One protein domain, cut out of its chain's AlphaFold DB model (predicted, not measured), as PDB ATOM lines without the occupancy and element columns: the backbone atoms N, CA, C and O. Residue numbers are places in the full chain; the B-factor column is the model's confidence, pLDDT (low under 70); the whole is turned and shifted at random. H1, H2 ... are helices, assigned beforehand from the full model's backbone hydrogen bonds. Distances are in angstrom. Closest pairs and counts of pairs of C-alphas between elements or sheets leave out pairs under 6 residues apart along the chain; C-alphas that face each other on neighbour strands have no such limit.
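AT A GLANCE: This is residues 16 to 33 and 40 to 86 of the 371 residues of an uncharacterized protein of Dichanthelium oligosanthes (UniProt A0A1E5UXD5). A small head and a long helical arm make this domain: the short helix H1 packs on the beginning of the long helix H2, loop stretches lie at that same end, and residues 68 to 86, of which 68 to 84 belong to H2, stick out alone. The printed part has 65 residues with two named helices, H1 then H2, and no named strand; the class is all helix. The whole is only just extended, close to loose, with a radius of gyration of the C-alphas of 16.2 A, and its outline of 53 by 27 by 17 A is only just elongated.

IN THESE COORDINATES: Find C-alpha 16 at (-14.236, 28.554, 25.028); from there H1 runs through residues 16 to 24, 12.0 A from first to last C-alpha. Residues 40 to 55 form a long stretch with no named element. At C-alpha 56, (-16.529, 26.793, 11.350), H2 begins, and it runs through residues 56 to 84 for 42.0 A to C-alpha 84 at (12.891, 32.933, 40.675). Look near residue 75 for its kink of 26 degrees.

HOW THE PARTS SIT: H1 and H2 touch, and their closest C-alphas, those of Phe 23 and Val 59, are 6.0 A apart. H2 touches H1 with residues 59 to 63 alone. The two run opposite ways at a steep tilt of 56 degrees. In H1 each O i to N i+4 pair is within hydrogen-bond range; in H2 23 of 25 are.

THE WHOLE: The C-alphas farthest apart are those of Gly 44 and Gly 86, at 52.8 A. Without residues 68 to 86, which stand free, the body spans 27 by 22 by 14 A. The link from H1 to H2 goes across the cut: residues 34 to 39 are not printed, and C-alphas 33 and 40 are 10.9 A apart. The mean pLDDT of the printed part is 79.4; look for values under 70 at residues 27 to 33, 49, 76 to 77, 79 to 84 and 86.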
ATOM      1  N   VAL A  16     -14.189  29.093  26.397       89.44
ATOM      2  CA  VAL A  16     -14.236  28.554  25.028       89.44
ATOM      3  C   VAL A  16     -15.318  29.242  24.194       89.44
ATOM      4  O   VAL A  16     -15.038  29.685  23.084       89.44
ATOM      5  N   LYS A  17     -16.526  29.421  24.740       92.88
ATOM      6  CA  LYS A  17     -17.627  30.118  24.055       92.88
ATOM      7  C   LYS A  17     -17.294  31.588  23.786       92.88
ATOM      8  O   LYS A  17     -17.595  32.108  22.714       92.88
ATOM      9  N   VAL A  18     -16.609  32.250  24.722       90.00
ATOM     10  CA  VAL A  18     -16.099  33.616  24.514       90.00
ATOM     11  C   VAL A  18     -15.066  33.646  23.386       90.00
ATOM     12  O   VAL A  18     -15.207  34.454  22.469       90.00
ATOM     13  N   LEU A  19     -14.072  32.753  23.403       90.75
ATOM     14  CA  LEU A  19     -13.062  32.648  22.343       90.75
ATOM     15  C   LEU A  19     -13.702  32.380  20.979       90.75
ATOM     16  O   LEU A  19     -13.355  33.049  20.007       90.75
ATOM     17  N   TRP A  20     -14.660  31.455  20.920       92.69
ATOM     18  CA  TRP A  20     -15.406  31.129  19.709       92.69
ATOM     19  C   TRP A  20     -16.053  32.373  19.108       92.69
ATOM     20  O   TRP A  20     -15.745  32.743  17.978       92.69
ATOM     21  N   THR A  21     -16.864  33.090  19.895       89.19
ATOM     22  CA  THR A  21     -17.532  34.314  19.422       89.19
ATOM     23  C   THR A  21     -16.545  35.408  19.019       89.19
ATOM     24  O   THR A  21     -16.837  36.196  18.120       89.19
ATOM     25  N   LEU A  22     -15.366  35.466  19.645       87.56
ATOM     26  CA  LEU A  22     -14.320  36.426  19.308       87.56
ATOM     27  C   LEU A  22     -13.691  36.124  17.939       87.56
ATOM     28  O   LEU A  22     -13.492  37.048  17.146       87.56
ATOM     29  N   PHE A  23     -13.430  34.847  17.643       88.44
ATOM     30  CA  PHE A  23     -12.922  34.403  16.344       88.44
ATOM     31  C   PHE A  23     -13.977  34.493  15.243       88.44
ATOM     32  O   PHE A  23     -13.673  35.000  14.167       88.44
ATOM     33  N   GLU A  24     -15.211  34.085  15.526       87.62
ATOM     34  CA  GLU A  24     -16.336  34.166  14.595       87.62
ATOM     35  C   GLU A  24     -16.613  35.620  14.188       87.62
ATOM     36  O   GLU A  24     -16.698  35.943  13.004       87.62
ATOM     37  N   ARG A  25     -16.623  36.545  15.159       83.75
ATOM     38  CA  ARG A  25     -16.820  37.982  14.904       83.75
ATOM     39  C   ARG A  25     -15.563  38.708  14.425       83.75
ATOM     40  O   ARG A  25     -15.648  39.894  14.095       83.75
ATOM     41  N   ARG A  26     -14.410  38.027  14.398       79.50
ATOM     42  CA  ARG A  26     -13.086  38.569  14.024       79.50
ATOM     43  C   ARG A  26     -12.742  39.844  14.770       79.50
ATOM     44  O   ARG A  26     -12.160  40.781  14.217       79.50
ATOM     45  N   VAL A  27     -13.142  39.900  16.034       68.94
ATOM     46  CA  VAL A  27     -12.861  41.059  16.868       68.94
ATOM     47  C   VAL A  27     -11.356  41.059  17.088       68.94
ATOM     48  O   VAL A  27     -10.829  40.195  17.788       68.94
ATOM     49  N   GLN A  28     -10.657  42.009  16.454       66.06
ATOM     50  CA  GLN A  28      -9.259  42.276  16.776       66.06
ATOM     51  C   GLN A  28      -9.132  42.347  18.294       66.06
ATOM     52  O   GLN A  28      -9.925  43.034  18.949       66.06
ATOM     53  N   GLN A  29      -8.143  41.640  18.846       63.50
ATOM     54  CA  GLN A  29      -7.855  41.745  20.268       63.50
ATOM     55  C   GLN A  29      -7.716  43.221  20.627       63.50
ATOM     56  O   GLN A  29      -7.032  43.974  19.932       63.50
ATOM     57  N   LEU A  30      -8.404  43.620  21.699       58.91
ATOM     58  CA  LEU A  30      -8.632  45.011  22.101       58.91
ATOM     59  C   LEU A  30      -7.367  45.888  22.082       58.91
ATOM     60  O   LEU A  30      -7.476  47.088  21.863       58.91
ATOM     61  N   LYS A  31      -6.174  45.296  22.238       51.41
ATOM     62  CA  LYS A  31      -4.870  45.975  22.160       51.41
ATOM     63  C   LYS A  31      -4.568  46.655  20.820       51.41
ATOM     64  O   LYS A  31      -3.840  47.639  20.825       51.41
ATOM     65  N   ALA A  32      -5.091  46.164  19.696       54.12
ATOM     66  CA  ALA A  32      -4.830  46.757  18.378       54.12
ATOM     67  C   ALA A  32      -5.804  47.892  18.019       54.12
ATOM     68  O   ALA A  32      -5.619  48.585  17.019       54.12
ATOM     69  N   ARG A  33      -6.833  48.125  18.843       60.34
ATOM     70  CA  ARG A  33      -7.757  49.233  18.618       60.34
ATOM     71  C   ARG A  33      -7.107  50.519  19.109       60.34
ATOM     72  O   ARG A  33      -6.992  50.739  20.310       60.34
ATOM     73  N   TYR A  40     -18.236  48.050  17.479       72.31
ATOM     74  CA  TYR A  40     -18.252  47.110  16.373       72.31
ATOM     75  C   TYR A  40     -19.533  47.345  15.565       72.31
ATOM     76  O   TYR A  40     -20.630  47.132  16.088       72.31
ATOM     77  N   THR A  41     -19.402  47.838  14.335       81.19
ATOM     78  CA  THR A  41     -20.544  48.206  13.477       81.19
ATOM     79  C   THR A  41     -21.098  47.032  12.672       81.19
ATOM     80  O   THR A  41     -21.967  47.228  11.831       81.19
ATOM     81  N   GLY A  42     -20.628  45.810  12.935       80.44
ATOM     82  CA  GLY A  42     -21.041  44.610  12.211       80.44
ATOM     83  C   GLY A  42     -19.997  44.157  11.198       80.44
ATOM     84  O   GLY A  42     -18.815  44.480  11.309       80.44
ATOM     85  N   ASP A  43     -20.431  43.376  10.212       76.88
ATOM     86  CA  ASP A  43     -19.513  42.689   9.299       76.88
ATOM     87  C   ASP A  43     -18.781  43.619   8.325       76.88
ATOM     88  O   ASP A  43     -17.685  43.283   7.882       76.88
ATOM     89  N   GLY A  44     -19.343  44.803   8.067       79.88
ATOM     90  CA  GLY A  44     -18.728  45.863   7.267       79.88
ATOM     91  C   GLY A  44     -17.783  46.788   8.042       79.88
ATOM     92  O   GLY A  44     -17.388  47.820   7.508       79.88
ATOM     93  N   ASP A  45     -17.452  46.481   9.300       78.94
ATOM     94  CA  ASP A  45     -16.524  47.294  10.091       78.94
ATOM     95  C   ASP A  45     -15.115  47.266   9.454       78.94
ATOM     96  O   ASP A  45     -14.486  46.202   9.404       78.94
ATOM     97  N   PRO A  46     -14.581  48.414   8.989       73.19
ATOM     98  CA  PRO A  46     -13.274  48.483   8.336       73.19
ATOM     99  C   PRO A  46     -12.114  48.147   9.282       73.19
ATOM    100  O   PRO A  46     -10.993  47.933   8.830       73.19
ATOM    101  N   THR A  47     -12.358  48.078  10.595       71.94
ATOM    102  CA  THR A  47     -11.360  47.650  11.582       71.94
ATOM    103  C   THR A  47     -11.214  46.126  11.680       71.94
ATOM    104  O   THR A  47     -10.367  45.628  12.431       71.94
ATOM    105  N   ARG A  48     -12.000  45.350  10.916       72.50
ATOM    106  CA  ARG A  48     -11.831  43.895  10.809       72.50
ATOM    107  C   ARG A  48     -10.519  43.543  10.101       72.50
ATOM    108  O   ARG A  48     -10.213  44.061   9.037       72.50
ATOM    109  N   MET A  49      -9.759  42.607  10.685       68.31
ATOM    110  CA  MET A  49      -8.508  42.085  10.094       68.31
ATOM    111  C   MET A  49      -8.729  41.353   8.768       68.31
ATOM    112  O   MET A  49      -7.830  41.328   7.935       68.31
ATOM    113  N   SER A  50      -9.893  40.731   8.577       72.94
ATOM    114  CA  SER A  50     -10.272  40.155   7.290       72.94
ATOM    115  C   SER A  50     -11.776  40.266   7.064       72.94
ATOM    116  O   SER A  50     -12.574  40.192   8.005       72.94
ATOM    117  N   GLN A  51     -12.158  40.456   5.802       71.50
ATOM    118  CA  GLN A  51     -13.556  40.539   5.377       71.50
ATOM    119  C   GLN A  51     -14.167  39.154   5.124       71.50
ATOM    120  O   GLN A  51     -15.307  38.920   5.502       71.50
ATOM    121  N   GLU A  52     -13.396  38.217   4.569       84.38
ATOM    122  CA  GLU A  52     -13.881  36.903   4.115       84.38
ATOM    123  C   GLU A  52     -14.212  35.971   5.281       84.38
ATOM    124  O   GLU A  52     -13.232  35.609   5.916       84.38
ATOM    125  N   PRO A  53     -15.478  35.594   5.572       83.56
ATOM    126  CA  PRO A  53     -15.939  34.862   6.770       83.56
ATOM    127  C   PRO A  53     -15.147  33.578   7.072       83.56
ATOM    128  O   PRO A  53     -14.649  32.926   6.170       83.56
ATOM    129  N   LEU A  54     -14.974  33.241   8.363       88.62
ATOM    130  CA  LEU A  54     -14.179  32.064   8.739       88.62
ATOM    131  C   LEU A  54     -15.113  30.876   8.659       88.62
ATOM    132  O   LEU A  54     -16.216  30.927   9.208       88.62
ATOM    133  N   THR A  55     -14.652  29.803   8.040       93.00
ATOM    134  CA  THR A  55     -15.387  28.546   8.100       93.00
ATOM    135  C   THR A  55     -15.402  28.041   9.552       93.00
ATOM    136  O   THR A  55     -14.431  28.248  10.293       93.00
ATOM    137  N   PRO A  56     -16.467  27.351   9.997       92.44
ATOM    138  CA  PRO A  56     -16.529  26.793  11.350       92.44
ATOM    139  C   PRO A  56     -15.310  25.926  11.706       92.44
ATOM    140  O   PRO A  56     -14.815  25.977  12.831       92.44
ATOM    141  N   LYS A  57     -14.763  25.199  10.721       93.75
ATOM    142  CA  LYS A  57     -13.552  24.376  10.856       93.75
ATOM    143  C   LYS A  57     -12.319  25.209  11.219       93.75
ATOM    144  O   LYS A  57     -11.545  24.822  12.094       93.75
ATOM    145  N   GLU A  58     -12.143  26.373  10.599       93.44
ATOM    146  CA  GLU A  58     -11.035  27.280  10.912       93.44
ATOM    147  C   GLU A  58     -11.201  27.954  12.272       93.44
ATOM    148  O   GLU A  58     -10.217  28.108  12.999       93.44
ATOM    149  N   VAL A  59     -12.428  28.355  12.633       93.19
ATOM    150  CA  VAL A  59     -12.724  28.892  13.972       93.19
ATOM    151  C   VAL A  59     -12.334  27.861  15.025       93.19
ATOM    152  O   VAL A  59     -11.588  28.183  15.951       93.19
ATOM    153  N   TRP A  60     -12.752  26.609  14.836       93.69
ATOM    154  CA  TRP A  60     -12.427  25.509  15.735       93.69
ATOM    155  C   TRP A  60     -10.915  25.272  15.833       93.69
ATOM    156  O   TRP A  60     -10.367  25.248  16.936       93.69
ATOM    157  N   ALA A  61     -10.211  25.211  14.698       94.56
ATOM    158  CA  ALA A  61      -8.756  25.055  14.670       94.56
ATOM    159  C   ALA A  61      -8.029  26.168  15.447       94.56
ATOM    160  O   ALA A  61      -7.069  25.901  16.174       94.56
ATOM    161  N   ARG A  62      -8.505  27.416  15.349       92.50
ATOM    162  CA  ARG A  62      -7.938  28.561  16.080       92.50
ATOM    163  C   ARG A  62      -8.223  28.497  17.573       92.50
ATOM    164  O   ARG A  62      -7.310  28.716  18.365       92.50
ATOM    165  N   VAL A  63      -9.456  28.183  17.966       93.44
ATOM    166  CA  VAL A  63      -9.823  28.002  19.379       93.44
ATOM    167  C   VAL A  63      -8.954  26.911  20.006       93.44
ATOM    168  O   VAL A  63      -8.345  27.133  21.051       93.44
ATOM    169  N   TRP A  64      -8.806  25.779  19.320       95.38
ATOM    170  CA  TRP A  64      -7.974  24.666  19.765       95.38
ATOM    171  C   TRP A  64      -6.494  25.046  19.892       95.38
ATOM    172  O   TRP A  64      -5.837  24.677  20.864       95.38
ATOM    173  N   ALA A  65      -5.966  25.837  18.953       93.69
ATOM    174  CA  ALA A  65      -4.601  26.349  19.029       93.69
ATOM    175  C   ALA A  65      -4.377  27.244  20.261       93.69
ATOM    176  O   ALA A  65      -3.332  27.140  20.904       93.69
ATOM    177  N   VAL A  66      -5.349  28.091  20.626       90.31
ATOM    178  CA  VAL A  66      -5.256  28.929  21.834       90.31
ATOM    179  C   VAL A  66      -5.290  28.081  23.105       90.31
ATOM    180  O   VAL A  66      -4.457  28.301  23.977       90.31
ATOM    181  N   ILE A  67      -6.185  27.092  23.187       90.38
ATOM    182  CA  ILE A  67      -6.286  26.182  24.344       90.38
ATOM    183  C   ILE A  67      -5.000  25.362  24.511       90.38
ATOM    184  O   ILE A  67      -4.467  25.241  25.611       90.38
ATOM    185  N   LYS A  68      -4.448  24.826  23.417       91.56
ATOM    186  CA  LYS A  68      -3.158  24.121  23.464       91.56
ATOM    187  C   LYS A  68      -2.031  25.028  23.940       91.56
ATOM    188  O   LYS A  68      -1.196  24.604  24.729       91.56
ATOM    189  N   ARG A  69      -2.005  26.277  23.469       87.69
ATOM    190  CA  ARG A  69      -0.983  27.240  23.880       87.69
ATOM    191  C   ARG A  69      -1.114  27.619  25.354       87.69
ATOM    192  O   ARG A  69      -0.082  27.743  25.998       87.69
ATOM    193  N   SER A  70      -2.326  27.802  25.886       85.06
ATOM    194  CA  SER A  70      -2.498  28.103  27.315       85.06
ATOM    195  C   SER A  70      -2.022  26.946  28.186       85.06
ATOM    196  O   SER A  70      -1.279  27.183  29.129       85.06
ATOM    197  N   LYS A  71      -2.333  25.709  27.783       86.19
ATOM    198  CA  LYS A  71      -1.848  24.509  28.466       86.19
ATOM    199  C   LYS A  71      -0.318  24.430  28.496       86.19
ATOM    200  O   LYS A  71       0.264  24.221  29.546       86.19
ATOM    201  N   ASN A  72       0.335  24.676  27.361       83.88
ATOM    202  CA  ASN A  72       1.800  24.673  27.308       83.88
ATOM    203  C   ASN A  72       2.422  25.840  28.102       83.88
ATOM    204  O   ASN A  72       3.517  25.709  28.631       83.88
ATOM    205  N   ALA A  73       1.741  26.988  28.186       81.81
ATOM    206  CA  ALA A  73       2.227  28.127  28.964       81.81
ATOM    207  C   ALA A  73       2.173  27.859  30.478       81.81
ATOM    208  O   ALA A  73       3.034  28.334  31.212       81.81
ATOM    209  N   GLU A  74       1.188  27.090  30.949       75.81
ATOM    210  CA  GLU A  74       1.118  26.611  32.337       75.81
ATOM    211  C   GLU A  74       2.334  25.745  32.695       75.81
ATOM    212  O   GLU A  74       2.888  25.907  33.783       75.81
ATOM    213  N   ASP A  75       2.821  24.935  31.753       75.56
ATOM    214  CA  ASP A  75       4.064  24.176  31.914       75.56
ATOM    215  C   ASP A  75       5.303  25.101  31.942       75.56
ATOM    216  O   ASP A  75       6.206  24.919  32.764       75.56
ATOM    217  N   ASP A  76       5.327  26.155  31.117       66.94
ATOM    218  CA  ASP A  76       6.416  27.148  31.097       66.94
ATOM    219  C   ASP A  76       6.484  27.990  32.391       66.94
ATOM    220  O   ASP A  76       7.562  28.441  32.793       66.94
ATOM    221  N   HIS A  77       5.360  28.193  33.086       63.88
ATOM    222  CA  HIS A  77       5.332  28.917  34.362       63.88
ATOM    223  C   HIS A  77       6.110  28.192  35.468       63.88
ATOM    224  O   HIS A  77       6.739  28.858  36.290       63.88
ATOM    225  N   VAL A  78       6.139  26.856  35.457       70.31
ATOM    226  CA  VAL A  78       6.943  26.063  36.404       70.31
ATOM    227  C   VAL A  78       8.437  26.311  36.175       70.31
ATOM    228  O   VAL A  78       9.204  26.460  37.125       70.31
ATOM    229  N   VAL A  79       8.853  26.444  34.914       62.59
ATOM    230  CA  VAL A  79      10.240  26.770  34.551       62.59
ATOM    231  C   VAL A  79      10.608  28.184  35.004       62.59
ATOM    232  O   VAL A  79      11.709  28.399  35.513       62.59
ATOM    233  N   LEU A  80       9.689  29.149  34.883       64.25
ATOM    234  CA  LEU A  80       9.915  30.512  35.375       64.25
ATOM    235  C   LEU A  80      10.081  30.568  36.904       64.25
ATOM    236  O   LEU A  80      10.951  31.290  37.387       64.25
ATOM    237  N   ASP A  81       9.300  29.789  37.653       69.19
ATOM    238  CA  ASP A  81       9.357  29.747  39.124       69.19
ATOM    239  C   ASP A  81      10.686  29.134  39.620       69.19
ATOM    240  O   ASP A  81      11.281  29.600  40.595       69.19
ATOM    241  N   HIS A  82      11.243  28.165  38.881       64.25
ATOM    242  CA  HIS A  82      12.594  27.646  39.132       64.25
ATOM    243  C   HIS A  82      13.687  28.711  38.963       64.25
ATOM    244  O   HIS A  82      14.670  28.703  39.707       64.25
ATOM    245  N   HIS A  83      13.513  29.650  38.028       61.84
ATOM    246  CA  HIS A  83      14.437  30.771  37.862       61.84
ATOM    247  C   HIS A  83      14.311  31.815  38.984       61.84
ATOM    248  O   HIS A  83      15.314  32.432  39.346       61.84
ATOM    249  N   GLU A  84      13.120  31.997  39.564       65.69
ATOM    250  CA  GLU A  84      12.891  32.933  40.675       65.69
ATOM    251  C   GLU A  84      13.404  32.381  42.019       65.69
ATOM    252  O   GLU A  84      13.907  33.142  42.847       65.69
ATOM    253  N   ALA A  85      13.410  31.056  42.204       79.25
ATOM    254  CA  ALA A  85      13.947  30.384  43.393       79.25
ATOM    255  C   ALA A  85      15.483  30.470  43.553       79.25
ATOM    256  O   ALA A  85      16.045  29.861  44.464       79.25
ATOM    257  N   GLY A  86      16.191  31.188  42.675       60.75
ATOM    258  CA  GLY A  86      17.649  31.336  42.746       60.75
ATOM    259  C   GLY A  86      18.423  30.051  42.435       60.75
ATOM    260  O   GLY A  86      19.651  30.051  42.488       60.75
TER     261      GLY A  86